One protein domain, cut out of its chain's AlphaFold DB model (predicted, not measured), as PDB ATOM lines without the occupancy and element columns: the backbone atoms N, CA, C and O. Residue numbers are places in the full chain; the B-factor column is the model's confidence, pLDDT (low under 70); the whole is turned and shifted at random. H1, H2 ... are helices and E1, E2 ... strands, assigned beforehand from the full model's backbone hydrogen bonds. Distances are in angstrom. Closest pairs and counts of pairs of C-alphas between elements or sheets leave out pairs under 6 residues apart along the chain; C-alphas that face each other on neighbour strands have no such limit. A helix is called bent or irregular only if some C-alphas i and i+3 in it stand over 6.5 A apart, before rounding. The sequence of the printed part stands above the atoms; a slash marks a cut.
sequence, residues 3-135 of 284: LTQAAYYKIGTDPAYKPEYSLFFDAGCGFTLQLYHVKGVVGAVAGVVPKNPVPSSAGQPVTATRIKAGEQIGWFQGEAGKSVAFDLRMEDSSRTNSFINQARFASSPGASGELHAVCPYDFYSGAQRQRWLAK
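Overview. This is residues 3 to 135 of the 284 residues of the protein "Unannotated protein" of freshwater metagenome (UniProt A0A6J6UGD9). One twisted sheet of five strands, E4 E1 E2 E3 E5, makes the middle, and two small groups of short helices, H2 with H3 and H4 with H5, lie apart from each other past its E5 edge. Residues 117 to 118, between the two groups, pair with E5; H1 only grazes the sheet near E4 and E1. The printed part has 133 residues, with five named strands and five named helices in the order E1 E2 E3 H1 E4 E5 H2 H3 H4 H5. The sheet is antiparallel, and the class is mixed, with just under half of the residues, 66, in named elements. The whole is compact, with a radius of gyration of the C-alphas of 15.8 A and spans of 41 by 37 by 32 A.

Arrangement. Begin with E1, residues 3 to 9, E2, residues 20 to 28, and E3, residues 31 to 38, a meander, each strand the antiparallel neighbour of the one before. E1 and E2 form a hairpin, with N 7 and O 22 at 2.9 A; E2 and E3 form another, with N 25 and O 33 at 2.8 A. Look next at the edge strands: E5, residues 87 to 92, is antiparallel to E3, with N 34 and O 89 at 2.9 A, and E4, residues 60 to 66, is antiparallel to E1, with N 62 and O 4 at 3.0 A. H1, residues 43 to 46, only grazes the sheet; its closest C-alpha to E4 is Ala 44, 7.0 A from that of Thr 65. H4, residues 120 to 123, is on the sheet at a height of 7.8 A, only just over none of the strands: 2 of its C-alphas fall on E5. H5, residues 126 to 133, touches H4; their closest C-alphas, of Tyr 121 and Arg 129, are 5.8 A apart. H3, residues 109 to 115, only grazes the sheet, and touches H2, residues 102 to 107, only at the corner, with C-alphas 105 and 111 closest at 5.3 A. H3 is irregular, C-alphas 110 and 113 being 7.2 A apart. Every O i to N i+4 pair is within hydrogen-bond range in H2 and H5, but 1 of 3 in H3, beside 2 of 4 O i to N i+3 pairs; H1 and H4 are too short for an i+4 pair.

Along the chain. Find C-alpha 3 at (172.613, 196.476, 285.099); from there E1 runs 16.9 A. E2 starts at C-alpha 20, (185.690, 190.182, 277.791), and runs 25.3 A; E3 is 20.0 A long, E4 and E5 16.8 A each. H1 spans 5.6 A, H2 8.6 A, H3 10.9 A and H4 6.0 A; H5 spans 11.2 A and ends at C-alpha 133, (184.862, 181.955, 301.714).

Size, cuts and confidence. The C-alphas of Gly 43 and Ile 100, the two farthest apart, are 43.6 A apart. The printed part has no cut; the links H1 to E4 and E4 to E5 are long. In the latter, residues 78 to 84 have pLDDT under 70; the mean of the printed part is 90.6.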
ATOM      1  N   LEU A   3     171.422 196.156 285.885       98.56
ATOM      2  CA  LEU A   3     172.613 196.476 285.099       98.56
ATOM      3  C   LEU A   3     172.516 197.937 284.655       98.56
ATOM      4  O   LEU A   3     171.526 198.304 284.020       98.56
ATOM      5  N   THR A   4     173.516 198.747 284.989       98.44
ATOM      6  CA  THR A   4     173.532 200.191 284.695       98.44
ATOM      7  C   THR A   4     174.724 200.598 283.844       98.44
ATOM      8  O   THR A   4     174.618 201.542 283.061       98.44
ATOM      9  N   GLN A   5     175.841 199.872 283.939       98.31
ATOM     10  CA  GLN A   5     176.995 200.078 283.073       98.31
ATOM     11  C   GLN A   5     177.584 198.747 282.614       98.31
ATOM     12  O   GLN A   5     177.493 197.725 283.299       98.31
ATOM     13  N   ALA A   6     178.224 198.771 281.451       98.12
ATOM     14  CA  ALA A   6     179.021 197.664 280.960       98.12
ATOM     15  C   ALA A   6     180.167 198.161 280.078       98.12
ATOM     16  O   ALA A   6     180.101 199.237 279.485       98.12
ATOM     17  N   ALA A   7     181.203 197.346 279.956       97.38
ATOM     18  CA  ALA A   7     182.229 197.491 278.935       97.38
ATOM     19  C   ALA A   7     182.403 196.144 278.241       97.38
ATOM     20  O   ALA A   7     182.352 195.114 278.904       97.38
ATOM     21  N   TYR A   8     182.628 196.155 276.929       96.69
ATOM     22  CA  TYR A   8     183.229 195.029 276.224       96.69
ATOM     23  C   TYR A   8     184.625 195.473 275.831       96.69
ATOM     24  O   TYR A   8     184.772 196.495 275.160       96.69
ATOM     25  N   TYR A   9     185.653 194.780 276.304       92.62
ATOM     26  CA  TYR A   9     187.011 195.289 276.249       92.62
ATOM     27  C   TYR A   9     188.035 194.232 275.880       92.62
ATOM     28  O   TYR A   9     187.869 193.039 276.124       92.62
ATOM     29  N   LYS A  10     189.124 194.706 275.278       89.44
ATOM     30  CA  LYS A  10     190.326 193.921 275.011       89.44
ATOM     31  C   LYS A  10     191.532 194.744 275.439       89.44
ATOM     32  O   LYS A  10     191.912 195.691 274.756       89.44
ATOM     33  N   ILE A  11     192.106 194.390 276.583       78.56
ATOM     34  CA  ILE A  11     193.334 195.009 277.080       78.56
ATOM     35  C   ILE A  11     194.527 194.231 276.521       78.56
ATOM     36  O   ILE A  11     194.558 193.002 276.560       78.56
ATOM     37  N   GLY A  12     195.513 194.961 276.004       75.12
ATOM     38  CA  GLY A  12     196.734 194.390 275.444       75.12
ATOM     39  C   GLY A  12     196.635 194.008 273.966       75.12
ATOM     40  O   GLY A  12     195.572 193.989 273.348       75.12
ATOM     41  N   THR A  13     197.797 193.720 273.386       75.88
ATOM     42  CA  THR A  13     197.977 193.432 271.954       75.88
ATOM     43  C   THR A  13     198.020 191.939 271.640       75.88
ATOM     44  O   THR A  13     198.121 191.555 270.479       75.88
ATOM     45  N   ASP A  14     197.919 191.088 272.663       78.25
ATOM     46  CA  ASP A  14     197.987 189.641 272.523       78.25
ATOM     47  C   ASP A  14     196.843 189.125 271.628       78.25
ATOM     48  O   ASP A  14     195.657 189.267 271.965       78.25
ATOM     49  N   PRO A  15     197.158 188.523 270.469       78.12
ATOM     50  CA  PRO A  15     196.133 188.057 269.549       78.12
ATOM     51  C   PRO A  15     195.312 186.903 270.138       78.12
ATOM     52  O   PRO A  15     194.132 186.787 269.819       78.12
ATOM     53  N   ALA A  16     195.887 186.103 271.043       79.81
ATOM     54  CA  ALA A  16     195.196 184.986 271.688       79.81
ATOM     55  C   ALA A  16     194.333 185.420 272.885       79.81
ATOM     56  O   ALA A  16     193.515 184.633 273.371       79.81
ATOM     57  N   TYR A  17     194.492 186.655 273.371       80.25
ATOM     58  CA  TYR A  17     193.618 187.197 274.402       80.25
ATOM     59  C   TYR A  17     192.259 187.558 273.797       80.25
ATOM     60  O   TYR A  17     192.142 188.422 272.917       80.25
ATOM     61  N   LYS A  18     191.224 186.863 274.268       86.00
ATOM     62  CA  LYS A  18     189.843 187.114 273.863       86.00
ATOM     63  C   LYS A  18     189.295 188.320 274.622       86.00
ATOM     64  O   LYS A  18     189.522 188.393 275.833       86.00
ATOM     65  N   PRO A  19     188.555 189.212 273.945       90.44
ATOM     66  CA  PRO A  19     187.821 190.258 274.629       90.44
ATOM     67  C   PRO A  19     186.858 189.694 275.680       90.44
ATOM     68  O   PRO A  19     186.476 188.521 275.646       90.44
ATOM     69  N   GLU A  20     186.464 190.542 276.609       92.19
ATOM     70  CA  GLU A  20     185.690 190.182 277.791       92.19
ATOM     71  C   GLU A  20     184.859 191.375 278.261       92.19
ATOM     72  O   GLU A  20     185.011 192.490 277.761       92.19
ATOM     73  N   TYR A  21     183.944 191.137 279.191       94.88
ATOM     74  CA  TYR A  21     183.014 192.125 279.699       94.88
ATOM     75  C   TYR A  21     183.338 192.521 281.138       94.88
ATOM     76  O   TYR A  21     183.647 191.672 281.979       94.88
ATOM     77  N   SER A  22     183.178 193.816 281.409       95.75
ATOM     78  CA  SER A  22     182.935 194.345 282.751       95.75
ATOM     79  C   SER A  22     181.443 194.615 282.872       95.75
ATOM     80  O   SER A  22     180.878 195.274 281.996       95.75
ATOM     81  N   LEU A  23     180.802 194.150 283.938       97.75
ATOM     82  CA  LEU A  23     179.383 194.382 284.208       97.75
ATOM     83  C   LEU A  23     179.228 195.080 285.558       97.75
ATOM     84  O   LEU A  23     179.768 194.602 286.553       97.75
ATOM     85  N   PHE A  24     178.463 196.169 285.591       97.81
ATOM     86  CA  PHE A  24     178.234 196.977 286.786       97.81
ATOM     87  C   PHE A  24     176.738 197.016 287.082       97.81
ATOM     88  O   PHE A  24     175.928 197.466 286.262       97.81
ATOM     89  N   PHE A  25     176.375 196.523 288.258       98.19
ATOM     90  CA  PHE A  25     175.000 196.433 288.709       98.19
ATOM     91  C   PHE A  25     174.769 197.351 289.900       98.19
ATOM     92  O   PHE A  25     175.464 197.251 290.909       98.19
ATOM     93  N   ASP A  26     173.716 198.156 289.816       97.88
ATOM     94  CA  ASP A  26     173.092 198.762 290.985       97.88
ATOM     95  C   ASP A  26     172.329 197.669 291.752       97.88
ATOM     96  O   ASP A  26     171.350 197.077 291.265       97.88
ATOM     97  N   ALA A  27     172.821 197.346 292.947       96.31
ATOM     98  CA  ALA A  27     172.209 196.376 293.846       96.31
ATOM     99  C   ALA A  27     171.160 197.014 294.783       96.31
ATOM    100  O   ALA A  27     170.483 196.286 295.513       96.31
ATOM    101  N   GLY A  28     170.953 198.332 294.696       95.62
ATOM    102  CA  GLY A  28     170.080 199.128 295.553       95.62
ATOM    103  C   GLY A  28     170.788 199.610 296.820       95.62
ATOM    104  O   GLY A  28     171.867 199.138 297.162       95.62
ATOM    105  N   CYS A  29     170.168 200.554 297.536       94.88
ATOM    106  CA  CYS A  29     170.659 201.090 298.819       94.88
ATOM    107  C   CYS A  29     172.102 201.631 298.788       94.88
ATOM    108  O   CYS A  29     172.769 201.649 299.816       94.88
ATOM    109  N   GLY A  30     172.581 202.070 297.620       95.56
ATOM    110  CA  GLY A  30     173.939 202.585 297.466       95.56
ATOM    111  C   GLY A  30     175.021 201.515 297.287       95.56
ATOM    112  O   GLY A  30     176.200 201.858 297.404       95.56
ATOM    113  N   PHE A  31     174.648 200.261 297.002       97.19
ATOM    114  CA  PHE A  31     175.585 199.179 296.699       97.19
ATOM    115  C   PHE A  31     175.787 198.981 295.194       97.19
ATOM    116  O   PHE A  31     174.817 198.866 294.438       97.19
ATOM    117  N   THR A  32     177.044 198.825 294.784       97.12
ATOM    118  CA  THR A  32     177.416 198.506 293.399       97.12
ATOM    119  C   THR A  32     178.167 197.184 293.345       97.12
ATOM    120  O   THR A  32     179.237 197.043 293.935       97.12
ATOM    121  N   LEU A  33     177.631 196.227 292.588       96.56
ATOM    122  CA  LEU A  33     178.293 194.963 292.267       96.56
ATOM    123  C   LEU A  33     179.004 195.094 290.922       96.56
ATOM    124  O   LEU A  33     178.382 195.484 289.933       96.56
ATOM    125  N   GLN A  34     180.271 194.699 290.862       95.94
ATOM    126  CA  GLN A  34     181.052 194.708 289.629       95.94
ATOM    127  C   GLN A  34     181.630 193.322 289.364       95.94
ATOM    128  O   GLN A  34     182.163 192.666 290.264       95.94
ATOM    129  N   LEU A  35     181.503 192.883 288.116       95.12
ATOM    130  CA  LEU A  35     182.064 191.636 287.610       95.12
ATOM    131  C   LEU A  35     183.002 191.964 286.457       95.12
ATOM    132  O   LEU A  35     182.554 192.541 285.467       95.12
ATOM    133  N   TYR A  36     184.265 191.564 286.560       92.06
ATOM    134  CA  TYR A  36     185.241 191.696 285.477       92.06
ATOM    135  C   TYR A  36     185.600 190.333 284.898       92.06
ATOM    136  O   TYR A  36     185.313 189.289 285.491       92.06
ATOM    137  N   HIS A  37     186.236 190.347 283.728       90.56
ATOM    138  CA  HIS A  37     186.677 189.146 283.021       90.56
ATOM    139  C   HIS A  37     185.542 188.198 282.583       90.56
ATOM    140  O   HIS A  37     185.780 187.025 282.282       90.56
ATOM    141  N   VAL A  38     184.299 188.691 282.489       92.75
ATOM    142  CA  VAL A  38     183.152 187.906 282.001       92.75
ATOM    143  C   VAL A  38     183.362 187.597 280.516       92.75
ATOM    144  O   VAL A  38     183.481 188.504 279.700       92.75
ATOM    145  N   LYS A  39     183.416 186.324 280.120       89.62
ATOM    146  CA  LYS A  39     183.794 185.943 278.742       89.62
ATOM    147  C   LYS A  39     182.633 185.959 277.760       89.62
ATOM    148  O   LYS A  39     182.827 186.231 276.578       89.62
ATOM    149  N   GLY A  40     181.427 185.724 278.249       91.81
ATOM    150  CA  GLY A  40     180.222 185.902 277.463       91.81
ATOM    151  C   GLY A  40     179.047 186.284 278.336       91.81
ATOM    152  O   GLY A  40     179.004 185.972 279.524       91.81
ATOM    153  N   VAL A  41     178.092 186.964 277.718       95.81
ATOM    154  CA  VAL A  41     176.840 187.402 278.331       95.81
ATOM    155  C   VAL A  41     175.669 186.677 277.681       95.81
ATOM    156  O   VAL A  41     175.753 186.268 276.522       95.81
ATOM    157  N   VAL A  42     174.574 186.511 278.416       97.00
ATOM    158  CA  VAL A  42     173.355 185.847 277.924       97.00
ATOM    159  C   VAL A  42     172.103 186.590 278.392       97.00
ATOM    160  O   VAL A  42     172.184 187.545 279.166       97.00
ATOM    161  N   GLY A  43     170.936 186.161 277.905       96.12
ATOM    162  CA  GLY A  43     169.644 186.668 278.364       96.12
ATOM    163  C   GLY A  43     169.480 188.175 278.158       96.12
ATOM    164  O   GLY A  43     169.915 188.726 277.146       96.12
ATOM    165  N   ALA A  44     168.857 188.844 279.132       96.31
ATOM    166  CA  ALA A  44     168.582 190.278 279.065       96.31
ATOM    167  C   ALA A  44     169.862 191.131 278.992       96.31
ATOM    168  O   ALA A  44     169.880 192.156 278.313       96.31
ATOM    169  N   VAL A  45     170.955 190.681 279.622       97.50
ATOM    170  CA  VAL A  45     172.254 191.375 279.588       97.50
ATOM    171  C   VAL A  45     172.802 191.441 278.162       97.50
ATOM    172  O   VAL A  45     173.213 192.508 277.712       97.50
ATOM    173  N   ALA A  46     172.743 190.339 277.408       97.44
ATOM    174  CA  ALA A  46     173.243 190.297 276.030       97.44
ATOM    175  C   ALA A  46     172.541 191.290 275.081       97.44
ATOM    176  O   ALA A  46     173.113 191.675 274.061       97.44
ATOM    177  N   GLY A  47     171.318 191.715 275.416       97.19
ATOM    178  CA  GLY A  47     170.551 192.676 274.626       97.19
ATOM    179  C   GLY A  47     171.012 194.129 274.756       97.19
ATOM    180  O   GLY A  47     170.690 194.929 273.880       97.19
ATOM    181  N   VAL A  48     171.751 194.481 275.816       98.00
ATOM    182  CA  VAL A  48     172.030 195.889 276.166       98.00
ATOM    183  C   VAL A  48     173.511 196.240 276.292       98.00
ATOM    184  O   VAL A  48     173.844 197.421 276.373       98.00
ATOM    185  N   VAL A  49     174.409 195.253 276.310       98.19
ATOM    186  CA  VAL A  49     175.852 195.507 276.429       98.19
ATOM    187  C   VAL A  49     176.508 195.870 275.084       98.19
ATOM    188  O   VAL A  49     175.998 195.495 274.021       98.19
ATOM    189  N   PRO A  50     177.665 196.561 275.098       97.19
ATOM    190  CA  PRO A  50     178.433 196.843 273.887       97.19
ATOM    191  C   PRO A  50     178.868 195.568 273.152       97.19
ATOM    192  O   PRO A  50     179.208 194.571 273.778       97.19
ATOM    193  N   LYS A  51     178.913 195.615 271.815       96.00
ATOM    194  CA  LYS A  51     179.319 194.472 270.968       96.00
ATOM    195  C   LYS A  51     180.717 194.604 270.371       96.00
ATOM    196  O   LYS A  51     181.287 193.616 269.920       96.00
ATOM    197  N   ASN A  52     181.265 195.817 270.371       95.69
ATOM    198  CA  ASN A  52     182.584 196.111 269.827       95.69
ATOM    199  C   ASN A  52     183.562 196.343 270.980       95.69
ATOM    200  O   ASN A  52     183.251 197.154 271.857       95.69
ATOM    201  N   PRO A  53     184.701 195.634 271.015       94.19
ATOM    202  CA  PRO A  53     185.625 195.749 272.124       94.19
ATOM    203  C   PRO A  53     186.393 197.072 272.066       94.19
ATOM    204  O   PRO A  53     186.825 197.500 270.995       94.19
ATOM    205  N   VAL A  54     186.606 197.688 273.227       93.31
ATOM    206  CA  VAL A  54     187.418 198.907 273.397       93.31
ATOM    207  C   VAL A  54     188.663 198.628 274.256       93.31
ATOM    208  O   VAL A  54     188.683 197.651 275.007       93.31
ATOM    209  N   PRO A  55     189.724 199.454 274.193       89.69
ATOM    210  CA  PRO A  55     190.941 199.249 274.987       89.69
ATOM    211  C   PRO A  55     190.798 199.743 276.442       89.69
ATOM    212  O   PRO A  55     191.737 200.291 277.011       89.69
ATOM    213  N   SER A  56     189.614 199.605 277.046       89.19
ATOM    214  CA  SER A  56     189.334 200.051 278.415       89.19
ATOM    215  C   SER A  56     188.230 199.213 279.050       89.19
ATOM    216  O   SER A  56     187.191 198.993 278.435       89.19
ATOM    217  N   SER A  57     188.436 198.780 280.292       88.44
ATOM    218  CA  SER A  57     187.435 198.066 281.096       88.44
ATOM    219  C   SER A  57     186.475 199.001 281.846       88.44
ATOM    220  O   SER A  57     185.602 198.515 282.571       88.44
ATOM    221  N   ALA A  58     186.623 200.324 281.688       89.81
ATOM    222  CA  ALA A  58     185.772 201.321 282.330       89.81
ATOM    223  C   ALA A  58     184.330 201.226 281.814       89.81
ATOM    224  O   ALA A  58     184.077 201.368 280.612       89.81
ATOM    225  N   GLY A  59     183.388 201.001 282.734       91.31
ATOM    226  CA  GLY A  59     181.970 200.859 282.423       91.31
ATOM    227  C   GLY A  59     181.407 202.086 281.716       91.31
ATOM    228  O   GLY A  59     181.619 203.218 282.143       91.31
ATOM    229  N   GLN A  60     180.666 201.851 280.637       95.25
ATOM    230  CA  GLN A  60     179.867 202.870 279.964       95.25
ATOM    231  C   GLN A  60     178.392 202.664 280.318       95.25
ATOM    232  O   GLN A  60     177.977 201.511 280.476       95.25
ATOM    233  N   PRO A  61     177.586 203.735 280.435       97.88
ATOM    234  CA  PRO A  61     176.150 203.602 280.652       97.88
ATOM    235  C   PRO A  61     175.493 202.696 279.603       97.88
ATOM    236  O   PRO A  61     175.775 202.807 278.409       97.88
ATOM    237  N   VAL A  62     174.595 201.821 280.049       98.25
ATOM    238  CA  VAL A  62     173.748 200.983 279.186       98.25
ATOM    239  C   VAL A  62     172.275 201.187 279.531       98.25
ATOM    240  O   VAL A  62     171.942 201.767 280.566       98.25
ATOM    241  N   THR A  63     171.373 200.688 278.686       98.38
ATOM    242  CA  THR A  63     169.945 200.642 279.021       98.38
ATOM    243  C   THR A  63     169.742 199.868 280.322       98.38
ATOM    244  O   THR A  63     170.067 198.679 280.407       98.38
ATOM    245  N   ALA A  64     169.179 200.545 281.327       98.38
ATOM    246  CA  ALA A  64     168.963 199.981 282.651       98.38
ATOM    247  C   ALA A  64     168.125 198.697 282.569       98.38
ATOM    248  O   ALA A  64     166.962 198.722 282.165       98.38
ATOM    249  N   THR A  65     168.723 197.568 282.950       98.44
ATOM    250  CA  THR A  65     168.116 196.242 282.770       98.44
ATOM    251  C   THR A  65     168.019 195.512 284.097       98.44
ATOM    252  O   THR A  65     169.028 195.184 284.721       98.44
ATOM    253  N   ARG A  66     166.790 195.257 284.553       98.06
ATOM    254  CA  ARG A  66     166.542 194.545 285.810       98.06
ATOM    255  C   ARG A  66     166.851 193.060 285.648       98.06
ATOM    256  O   ARG A  66     166.265 192.408 284.794       98.06
ATOM    257  N   ILE A  67     167.682 192.533 286.543       97.44
ATOM    258  CA  ILE A  67     168.042 191.114 286.623       97.44
ATOM    259  C   ILE A  67     167.460 190.509 287.899       97.44
ATOM    260  O   ILE A  67     167.561 191.093 288.993       97.44
ATOM    261  N   LYS A  68     166.837 189.335 287.763       95.75
ATOM    262  CA  LYS A  68     166.261 188.587 288.889       95.75
ATOM    263  C   LYS A  68     167.304 187.679 289.544       95.75
ATOM    264  O   LYS A  68     168.262 187.241 288.917       95.75
ATOM    265  N   ALA A  69     167.113 187.375 290.827       92.31
ATOM    266  CA  ALA A  69     167.950 186.394 291.511       92.31
ATOM    267  C   ALA A  69     167.836 185.020 290.822       92.31
ATOM    268  O   ALA A  69     166.735 184.589 290.487       92.31
ATOM    269  N   GLY A  70     168.975 184.355 290.610       92.38
ATOM    270  CA  GLY A  70     169.056 183.065 289.912       92.38
ATOM    271  C   GLY A  70     169.069 183.154 288.381       92.38
ATOM    272  O   GLY A  70     169.321 182.146 287.728       92.38
ATOM    273  N   GLU A  71     168.841 184.334 287.799       95.94
ATOM    274  CA  GLU A  71     168.953 184.536 286.355       95.94
ATOM    275  C   GLU A  71     170.420 184.469 285.915       95.94
ATOM    276  O   GLU A  71     171.293 185.123 286.493       95.94
ATOM    277  N   GLN A  72     170.702 183.676 284.881       95.25
ATOM    278  CA  GLN A  72     172.038 183.615 284.307       95.25
ATOM    279  C   GLN A  72     172.316 184.886 283.499       95.25
ATOM    280  O   GLN A  72     171.575 185.222 282.581       95.25
ATOM    281  N   ILE A  73     173.420 185.561 283.818       95.75
ATOM    282  CA  ILE A  73     173.844 186.804 283.152       95.75
ATOM    283  C   ILE A  73     175.021 186.611 282.193       95.75
ATOM    284  O   ILE A  73     175.264 187.450 281.326       95.75
ATOM    285  N   GLY A  74     175.751 185.505 282.326       93.25
ATOM    286  CA  GLY A  74     176.941 185.241 281.534       93.25
ATOM    287  C   GLY A  74     177.687 183.990 281.971       93.25
ATOM    288  O   GLY A  74     177.132 183.120 282.649       93.25
ATOM    289  N   TRP A  75     178.943 183.902 281.550       90.50
ATOM    290  CA  TRP A  75     179.859 182.816 281.881       90.50
ATOM    291  C   TRP A  75     181.317 183.284 281.842       90.50
ATOM    292  O   TRP A  75     181.682 184.239 281.152       90.50
ATOM    293  N   PHE A  76     182.148 182.566 282.589       86.44
ATOM    294  CA  PHE A  76     183.602 182.697 282.617       86.44
ATOM    295  C   PHE A  76     184.223 181.472 281.939       86.44
ATOM    296  O   PHE A  76     183.590 180.416 281.886       86.44
ATOM    297  N   GLN A  77     185.444 181.588 281.415       76.50
ATOM    298  CA  GLN A  77     186.141 180.471 280.770       76.50
ATOM    299  C   GLN A  77     187.427 180.139 281.519       76.50
ATOM    300  O   GLN A  77     188.406 180.870 281.410       76.50
ATOM    301  N   GLY A  78     187.432 179.010 282.229       61.56
ATOM    302  CA  GLY A  78     188.670 178.385 282.689       61.56
ATOM    303  C   GLY A  78     189.401 177.750 281.501       61.56
ATOM    304  O   GLY A  78     188.785 177.044 280.709       61.56
ATOM    305  N   GLU A  79     190.689 178.053 281.345       53.03
ATOM    306  CA  GLU A  79     191.647 177.376 280.445       53.03
ATOM    307  C   GLU A  79     191.440 177.405 278.913       53.03
ATOM    308  O   GLU A  79     191.950 176.552 278.195       53.03
ATOM    309  N   ALA A  80     190.837 178.453 278.342       42.16
ATOM    310  CA  ALA A  80     190.983 178.715 276.897       42.16
ATOM    311  C   ALA A  80     190.883 180.208 276.542       42.16
ATOM    312  O   ALA A  80     190.001 180.646 275.791       42.16
ATOM    313  N   GLY A  81     191.816 180.995 277.089       50.03
ATOM    314  CA  GLY A  81     191.993 182.406 276.730       50.03
ATOM    315  C   GLY A  81     192.499 183.298 277.862       50.03
ATOM    316  O   GLY A  81     191.856 184.299 278.158       50.03
ATOM    317  N   LYS A  82     193.636 182.923 278.467       57.09
ATOM    318  CA  LYS A  82     194.586 183.726 279.276       57.09
ATOM    319  C   LYS A  82     194.093 184.476 280.533       57.09
ATOM    320  O   LYS A  82     194.923 184.712 281.400       57.09
ATOM    321  N   SER A  83     192.805 184.791 280.693       55.59
ATOM    322  CA  SER A  83     192.232 185.192 281.989       55.59
ATOM    323  C   SER A  83     191.538 183.984 282.612       55.59
ATOM    324  O   SER A  83     190.505 183.540 282.114       55.59
ATOM    325  N   VAL A  84     192.166 183.408 283.638       62.53
ATOM    326  CA  VAL A  84     191.708 182.196 284.345       62.53
ATOM    327  C   VAL A  84     190.843 182.514 285.571       62.53
ATOM    328  O   VAL A  84     190.366 181.599 286.237       62.53
ATOM    329  N   ALA A  85     190.636 183.798 285.865       71.88
ATOM    330  CA  ALA A  85     189.919 184.281 287.035       71.88
ATOM    331  C   ALA A  85     188.749 185.184 286.634       71.88
ATOM    332  O   ALA A  85     188.692 185.706 285.519       71.88
ATOM    333  N   PHE A  86     187.817 185.355 287.566       80.81
ATOM    334  CA  PHE A  86     186.849 186.437 287.519       80.81
ATOM    335  C   PHE A  86     187.050 187.330 288.726       80.81
ATOM    336  O   PHE A  86     187.259 186.821 289.831       80.81
ATOM    337  N   ASP A  87     186.920 188.636 288.520       87.75
ATOM    338  CA  ASP A  87     186.979 189.568 289.635       87.75
ATOM    339  C   ASP A  87     185.561 189.912 290.054       87.75
ATOM    340  O   ASP A  87     184.711 190.282 289.238       87.75
ATOM    341  N   LEU A  88     185.322 189.772 291.351       92.06
ATOM    342  CA  LEU A  88     184.079 190.111 292.013       92.06
ATOM    343  C   LEU A  88     184.360 191.244 292.990       92.06
ATOM    344  O   LEU A  88     185.026 191.038 294.006       92.06
ATOM    345  N   ARG A  89     183.822 192.424 292.696       93.25
ATOM    346  CA  ARG A  89     183.951 193.608 293.547       93.25
ATOM    347  C   ARG A  89     182.579 194.053 294.031       93.25
ATOM    348  O   ARG A  89     181.603 194.003 293.285       93.25
ATOM    349  N   MET A  90     182.527 194.507 295.277       96.00
ATOM    350  CA  MET A  90     181.365 195.174 295.844       96.00
ATOM    351  C   MET A  90     181.791 196.511 296.443       96.00
ATOM    352  O   MET A  90     182.817 196.590 297.121       96.00
ATOM    353  N   GLU A  91     180.989 197.539 296.202       96.00
ATOM    354  CA  GLU A  91     181.161 198.873 296.769       96.00
ATOM    355  C   GLU A  91     179.922 199.279 297.572       96.00
ATOM    356  O   GLU A  91     178.799 198.972 297.173       96.00
ATOM    357  N   ASP A  92     180.138 199.971 298.689       96.31
ATOM    358  CA  ASP A  92     179.122 200.559 299.566       96.31
ATOM    359  C   ASP A  92     179.357 202.071 299.665       96.31
ATOM    360  O   ASP A  92     180.269 202.535 300.355       96.31
ATOM    361  N   SER A  93     178.518 202.849 298.982       95.38
ATOM    362  CA  SER A  93     178.621 204.316 298.974       95.38
ATOM    363  C   SER A  93     178.324 204.974 300.328       95.38
ATOM    364  O   SER A  93     178.672 206.136 300.522       95.38
ATOM    365  N   SER A  94     177.724 204.253 301.285       95.62
ATOM    366  CA  SER A  94     177.477 204.764 302.642       95.62
ATOM    367  C   SER A  94     178.714 204.710 303.545       95.62
ATOM    368  O   SER A  94     178.706 205.261 304.648       95.62
ATOM    369  N   ARG A  95     179.787 204.052 303.092       94.25
ATOM    370  CA  ARG A  95     181.033 203.879 303.841       94.25
ATOM    371  C   ARG A  95     182.179 204.581 303.147       94.25
ATOM    372  O   ARG A  95     182.184 204.753 301.936       94.25
ATOM    373  N   THR A  96     183.191 204.962 303.912       95.62
ATOM    374  CA  THR A  96     184.464 205.427 303.362       95.62
ATOM    375  C   THR A  96     185.594 204.761 304.124       95.62
ATOM    376  O   THR A  96     185.750 204.951 305.329       95.62
ATOM    377  N   ASN A  97     186.367 203.947 303.416       95.69
ATOM    378  CA  ASN A  97     187.547 203.288 303.937       95.69
ATOM    379  C   ASN A  97     188.639 204.313 304.245       95.69
ATOM    380  O   ASN A  97     188.791 205.323 303.553       95.69
ATOM    381  N   SER A  98     189.400 204.029 305.301       93.88
ATOM    382  CA  SER A  98     190.492 204.880 305.764       93.88
ATOM    383  C   SER A  98     191.845 204.331 305.322       93.88
ATOM    384  O   SER A  98     192.158 203.155 305.525       93.88
ATOM    385  N   PHE A  99     192.666 205.212 304.766       93.94
ATOM    386  CA  PHE A  99     194.030 204.945 304.336       93.94
ATOM    387  C   PHE A  99     194.984 205.921 305.019       93.94
ATOM    388  O   PHE A  99     194.633 207.064 305.305       93.94
ATOM    389  N   ILE A 100     196.225 205.488 305.230       92.69
ATOM    390  CA  ILE A 100     197.270 206.340 305.808       92.69
ATOM    391  C   ILE A 100     197.497 207.629 305.000       92.69
ATOM    392  O   ILE A 100     197.771 208.682 305.563       92.69
ATOM    393  N   ASN A 101     197.330 207.556 303.683       90.31
ATOM    394  CA  ASN A 101     197.433 208.668 302.749       90.31
ATOM    395  C   ASN A 101     196.058 209.027 302.167       90.31
ATOM    396  O   ASN A 101     195.887 209.141 300.951       90.31
ATOM    397  N   GLN A 102     195.072 209.206 303.052       94.12
ATOM    398  CA  GLN A 102     193.671 209.438 302.694       94.12
ATOM    399  C   GLN A 102     193.484 210.518 301.623       94.12
ATOM    400  O   GLN A 102     192.688 210.332 300.709       94.12
ATOM    401  N   ALA A 103     194.233 211.623 301.703       94.50
ATOM    402  CA  ALA A 103     194.134 212.718 300.740       94.50
ATOM    403  C   ALA A 103     194.417 212.258 299.300       94.50
ATOM    404  O   ALA A 103     193.694 212.651 298.390       94.50
ATOM    405  N   ARG A 104     195.407 211.374 299.098       94.69
ATOM    406  CA  ARG A 104     195.746 210.831 297.773       94.69
ATOM    407  C   ARG A 104     194.624 209.956 297.224       94.69
ATOM    408  O   ARG A 104     194.317 210.055 296.040       94.69
ATOM    409  N   PHE A 105     194.013 209.125 298.069       94.94
ATOM    410  CA  PHE A 105     192.847 208.327 297.685       94.94
ATOM    411  C   PHE A 105     191.662 209.238 297.352       94.94
ATOM    412  O   PHE A 105     191.116 209.149 296.263       94.94
ATOM    413  N   ALA A 106     191.323 210.190 298.220       94.94
ATOM    414  CA  ALA A 106     190.208 211.110 297.998       94.94
ATOM    415  C   ALA A 106     190.362 211.978 296.733       94.94
ATOM    416  O   ALA A 106     189.365 212.315 296.101       94.94
ATOM    417  N   SER A 107     191.592 212.341 296.351       93.81
ATOM    418  CA  SER A 107     191.852 213.182 295.177       93.81
ATOM    419  C   SER A 107     192.081 212.406 293.877       93.81
ATOM    420  O   SER A 107     192.167 213.029 292.819       93.81
ATOM    421  N   SER A 108     192.260 211.083 293.928       93.56
ATOM    422  CA  SER A 108     192.557 210.274 292.740       93.56
ATOM    423  C   SER A 108     191.256 209.815 292.077       93.56
ATOM    424  O   SER A 108     190.507 209.065 292.702       93.56
ATOM    425  N   PRO A 109     190.990 210.164 290.804       86.38
ATOM    426  CA  PRO A 109     189.757 209.759 290.124       86.38
ATOM    427  C   PRO A 109     189.536 208.239 290.088       86.38
ATOM    428  O   PRO A 109     188.399 207.780 290.100       86.38
ATOM    429  N   GLY A 110     190.621 207.457 290.063       83.88
ATOM    430  CA  GLY A 110     190.580 205.994 290.038       83.88
ATOM    431  C   GLY A 110     190.444 205.311 291.403       83.88
ATOM    432  O   GLY A 110     190.353 204.090 291.423       83.88
ATOM    433  N   ALA A 111     190.446 206.050 292.519       89.19
ATOM    434  CA  ALA A 111     190.456 205.487 293.877       89.19
ATOM    435  C   ALA A 111     189.069 205.247 294.488       89.19
ATOM    436  O   ALA A 111     188.967 204.724 295.602       89.19
ATOM    437  N   SER A 112     188.004 205.707 293.822       83.00
ATOM    438  CA  SER A 112     186.638 205.627 294.358       83.00
ATOM    439  C   SER A 112     186.288 204.201 294.767       83.00
ATOM    440  O   SER A 112     185.718 203.973 295.833       83.00
ATOM    441  N   GLY A 113     186.720 203.226 293.973       86.81
ATOM    442  CA  GLY A 113     186.432 201.846 294.275       86.81
ATOM    443  C   GLY A 113     187.134 201.331 295.534       86.81
ATOM    444  O   GLY A 113     186.592 200.446 296.187       86.81
ATOM    445  N   GLU A 114     188.337 201.791 295.890       91.81
ATOM    446  CA  GLU A 114     189.023 201.387 297.131       91.81
ATOM    447  C   GLU A 114     188.425 202.112 298.335       91.81
ATOM    448  O   GLU A 114     188.272 201.519 299.403       91.81
ATOM    449  N   LEU A 115     188.030 203.376 298.154       95.31
ATOM    450  CA  LEU A 115     187.346 204.172 299.174       95.31
ATOM    451  C   LEU A 115     186.015 203.552 299.599       95.31
ATOM    452  O   LEU A 115     185.662 203.651 300.769       95.31
ATOM    453  N   HIS A 116     185.309 202.882 298.691       95.38
ATOM    454  CA  HIS A 116     183.994 202.301 298.969       95.38
ATOM    455  C   HIS A 116     183.986 200.767 298.961       95.38
ATOM    456  O   HIS A 116     182.933 200.164 299.159       95.38
ATOM    457  N   ALA A 117     185.138 200.117 298.759       94.69
ATOM    458  CA  ALA A 117     185.241 198.660 298.722       94.69
ATOM    459  C   ALA A 117     184.735 198.005 300.014       94.69
ATOM    460  O   ALA A 117     185.131 198.372 301.122       94.69
ATOM    461  N   VAL A 118     183.933 196.958 299.856       95.12
ATOM    462  CA  VAL A 118     183.498 196.069 300.936       95.12
ATOM    463  C   VAL A 118     183.675 194.616 300.510       95.12
ATOM    464  O   VAL A 118     183.783 194.305 299.324       95.12
ATOM    465  N   CYS A 119     183.711 193.700 301.476       93.69
ATOM    466  CA  CYS A 119     183.804 192.276 301.181       93.69
ATOM    467  C   CYS A 119     182.535 191.818 300.438       93.69
ATOM    468  O   CYS A 119     181.456 191.815 301.037       93.69
ATOM    469  N   PRO A 120     182.617 191.378 299.166       93.88
ATOM    470  CA  PRO A 120     181.432 190.964 298.413       93.88
ATOM    471  C   PRO A 120     180.735 189.763 299.062       93.88
ATOM    472  O   PRO A 120     179.531 189.572 298.903       93.88
ATOM    473  N   TYR A 121     181.477 188.960 299.830       93.31
ATOM    474  CA  TYR A 121     180.937 187.762 300.454       93.31
ATOM    475  C   TYR A 121     180.077 188.032 301.690       93.31
ATOM    476  O   TYR A 121     179.310 187.154 302.087       93.31
ATOM    477  N   ASP A 122     180.144 189.235 302.267       92.88
ATOM    478  CA  ASP A 122     179.294 189.631 303.398       92.88
ATOM    479  C   ASP A 122     177.822 189.819 303.001       92.88
ATOM    480  O   ASP A 122     176.947 189.836 303.863       92.88
ATOM    481  N   PHE A 123     177.529 189.863 301.698       92.81
ATOM    482  CA  PHE A 123     176.172 189.950 301.150       92.81
ATOM    483  C   PHE A 123     175.515 188.582 300.930       92.81
ATOM    484  O   PHE A 123     174.344 188.508 300.559       92.81
ATOM    485  N   TYR A 124     176.245 187.493 301.171       92.19
ATOM    486  CA  TYR A 124     175.665 186.157 301.248       92.19
ATOM    487  C   TYR A 124     175.423 185.783 302.710       92.19
ATOM    488  O   TYR A 124     176.173 186.173 303.603       92.19
ATOM    489  N   SER A 125     174.396 184.975 302.969       92.56
ATOM    490  CA  SER A 125     174.073 184.491 304.313       92.56
ATOM    491  C   SER A 125     174.313 182.985 304.452       92.56
ATOM    492  O   SER A 125     174.381 182.237 303.469       92.56
ATOM    493  N   GLY A 126     174.482 182.535 305.700       93.81
ATOM    494  CA  GLY A 126     174.568 181.121 306.071       93.81
ATOM    495  C   GLY A 126     175.559 180.307 305.230       93.81
ATOM    496  O   GLY A 126     176.713 180.693 305.030       93.81
ATOM    497  N   ALA A 127     175.088 179.168 304.720       94.00
ATOM    498  CA  ALA A 127     175.903 178.228 303.955       94.00
ATOM    499  C   ALA A 127     176.453 178.817 302.643       94.00
ATOM    500  O   ALA A 127     177.508 178.390 302.176       94.00
ATOM    501  N   GLN A 128     175.780 179.801 302.035       92.56
ATOM    502  CA  GLN A 128     176.248 180.392 300.780       92.56
ATOM    503  C   GLN A 128     177.498 181.249 300.994       92.56
ATOM    504  O   GLN A 128     178.449 181.140 300.220       92.56
ATOM    505  N   ARG A 129     177.541 182.028 302.085       92.94
ATOM    506  CA  ARG A 129     178.747 182.769 302.486       92.94
ATOM    507  C   ARG A 129     179.914 181.826 302.737       92.94
ATOM    508  O   ARG A 129     181.003 182.044 302.222       92.94
ATOM    509  N   GLN A 130     179.670 180.743 303.475       91.50
ATOM    510  CA  GLN A 130     180.702 179.750 303.779       91.50
ATOM    511  C   GLN A 130     181.261 179.087 302.512       91.50
ATOM    512  O   GLN A 130     182.473 178.945 302.393       91.50
ATOM    513  N   ARG A 131     180.408 178.752 301.533       91.62
ATOM    514  CA  ARG A 131     180.850 178.189 300.243       91.62
ATOM    515  C   ARG A 131     181.755 179.134 299.460       91.62
ATOM    516  O   ARG A 131     182.658 178.660 298.779       91.62
ATOM    517  N   TRP A 132     181.499 180.438 299.525       90.69
ATOM    518  CA  TRP A 132     182.348 181.428 298.871       90.69
ATOM    519  C   TRP A 132     183.674 181.620 299.598       90.69
ATOM    520  O   TRP A 132     184.722 181.552 298.965       90.69
ATOM    521  N   LEU A 133     183.643 181.787 300.921       89.81
ATOM    522  CA  LEU A 133     184.862 181.955 301.714       89.81
ATOM    523  C   LEU A 133     185.779 180.727 301.637       89.81
ATOM    524  O   LEU A 133     186.993 180.873 301.572       89.81
ATOM    525  N   ALA A 134     185.210 179.521 301.544       89.06
ATOM    526  CA  ALA A 134     185.966 178.282 301.359       89.06
ATOM    527  C   ALA A 134     186.697 178.181 300.006       89.06
ATOM    528  O   ALA A 134     187.401 177.201 299.785       89.06
ATOM    529  N   LYS A 135     186.520 179.145 299.091       86.69
ATOM    530  CA  LYS A 135     187.262 179.238 297.822       86.69
ATOM    531  C   LYS A 135     188.426 180.229 297.879       86.69
ATOM    532  O   LYS A 135     189.172 180.314 296.910       86.69
TER     533      LYS A 135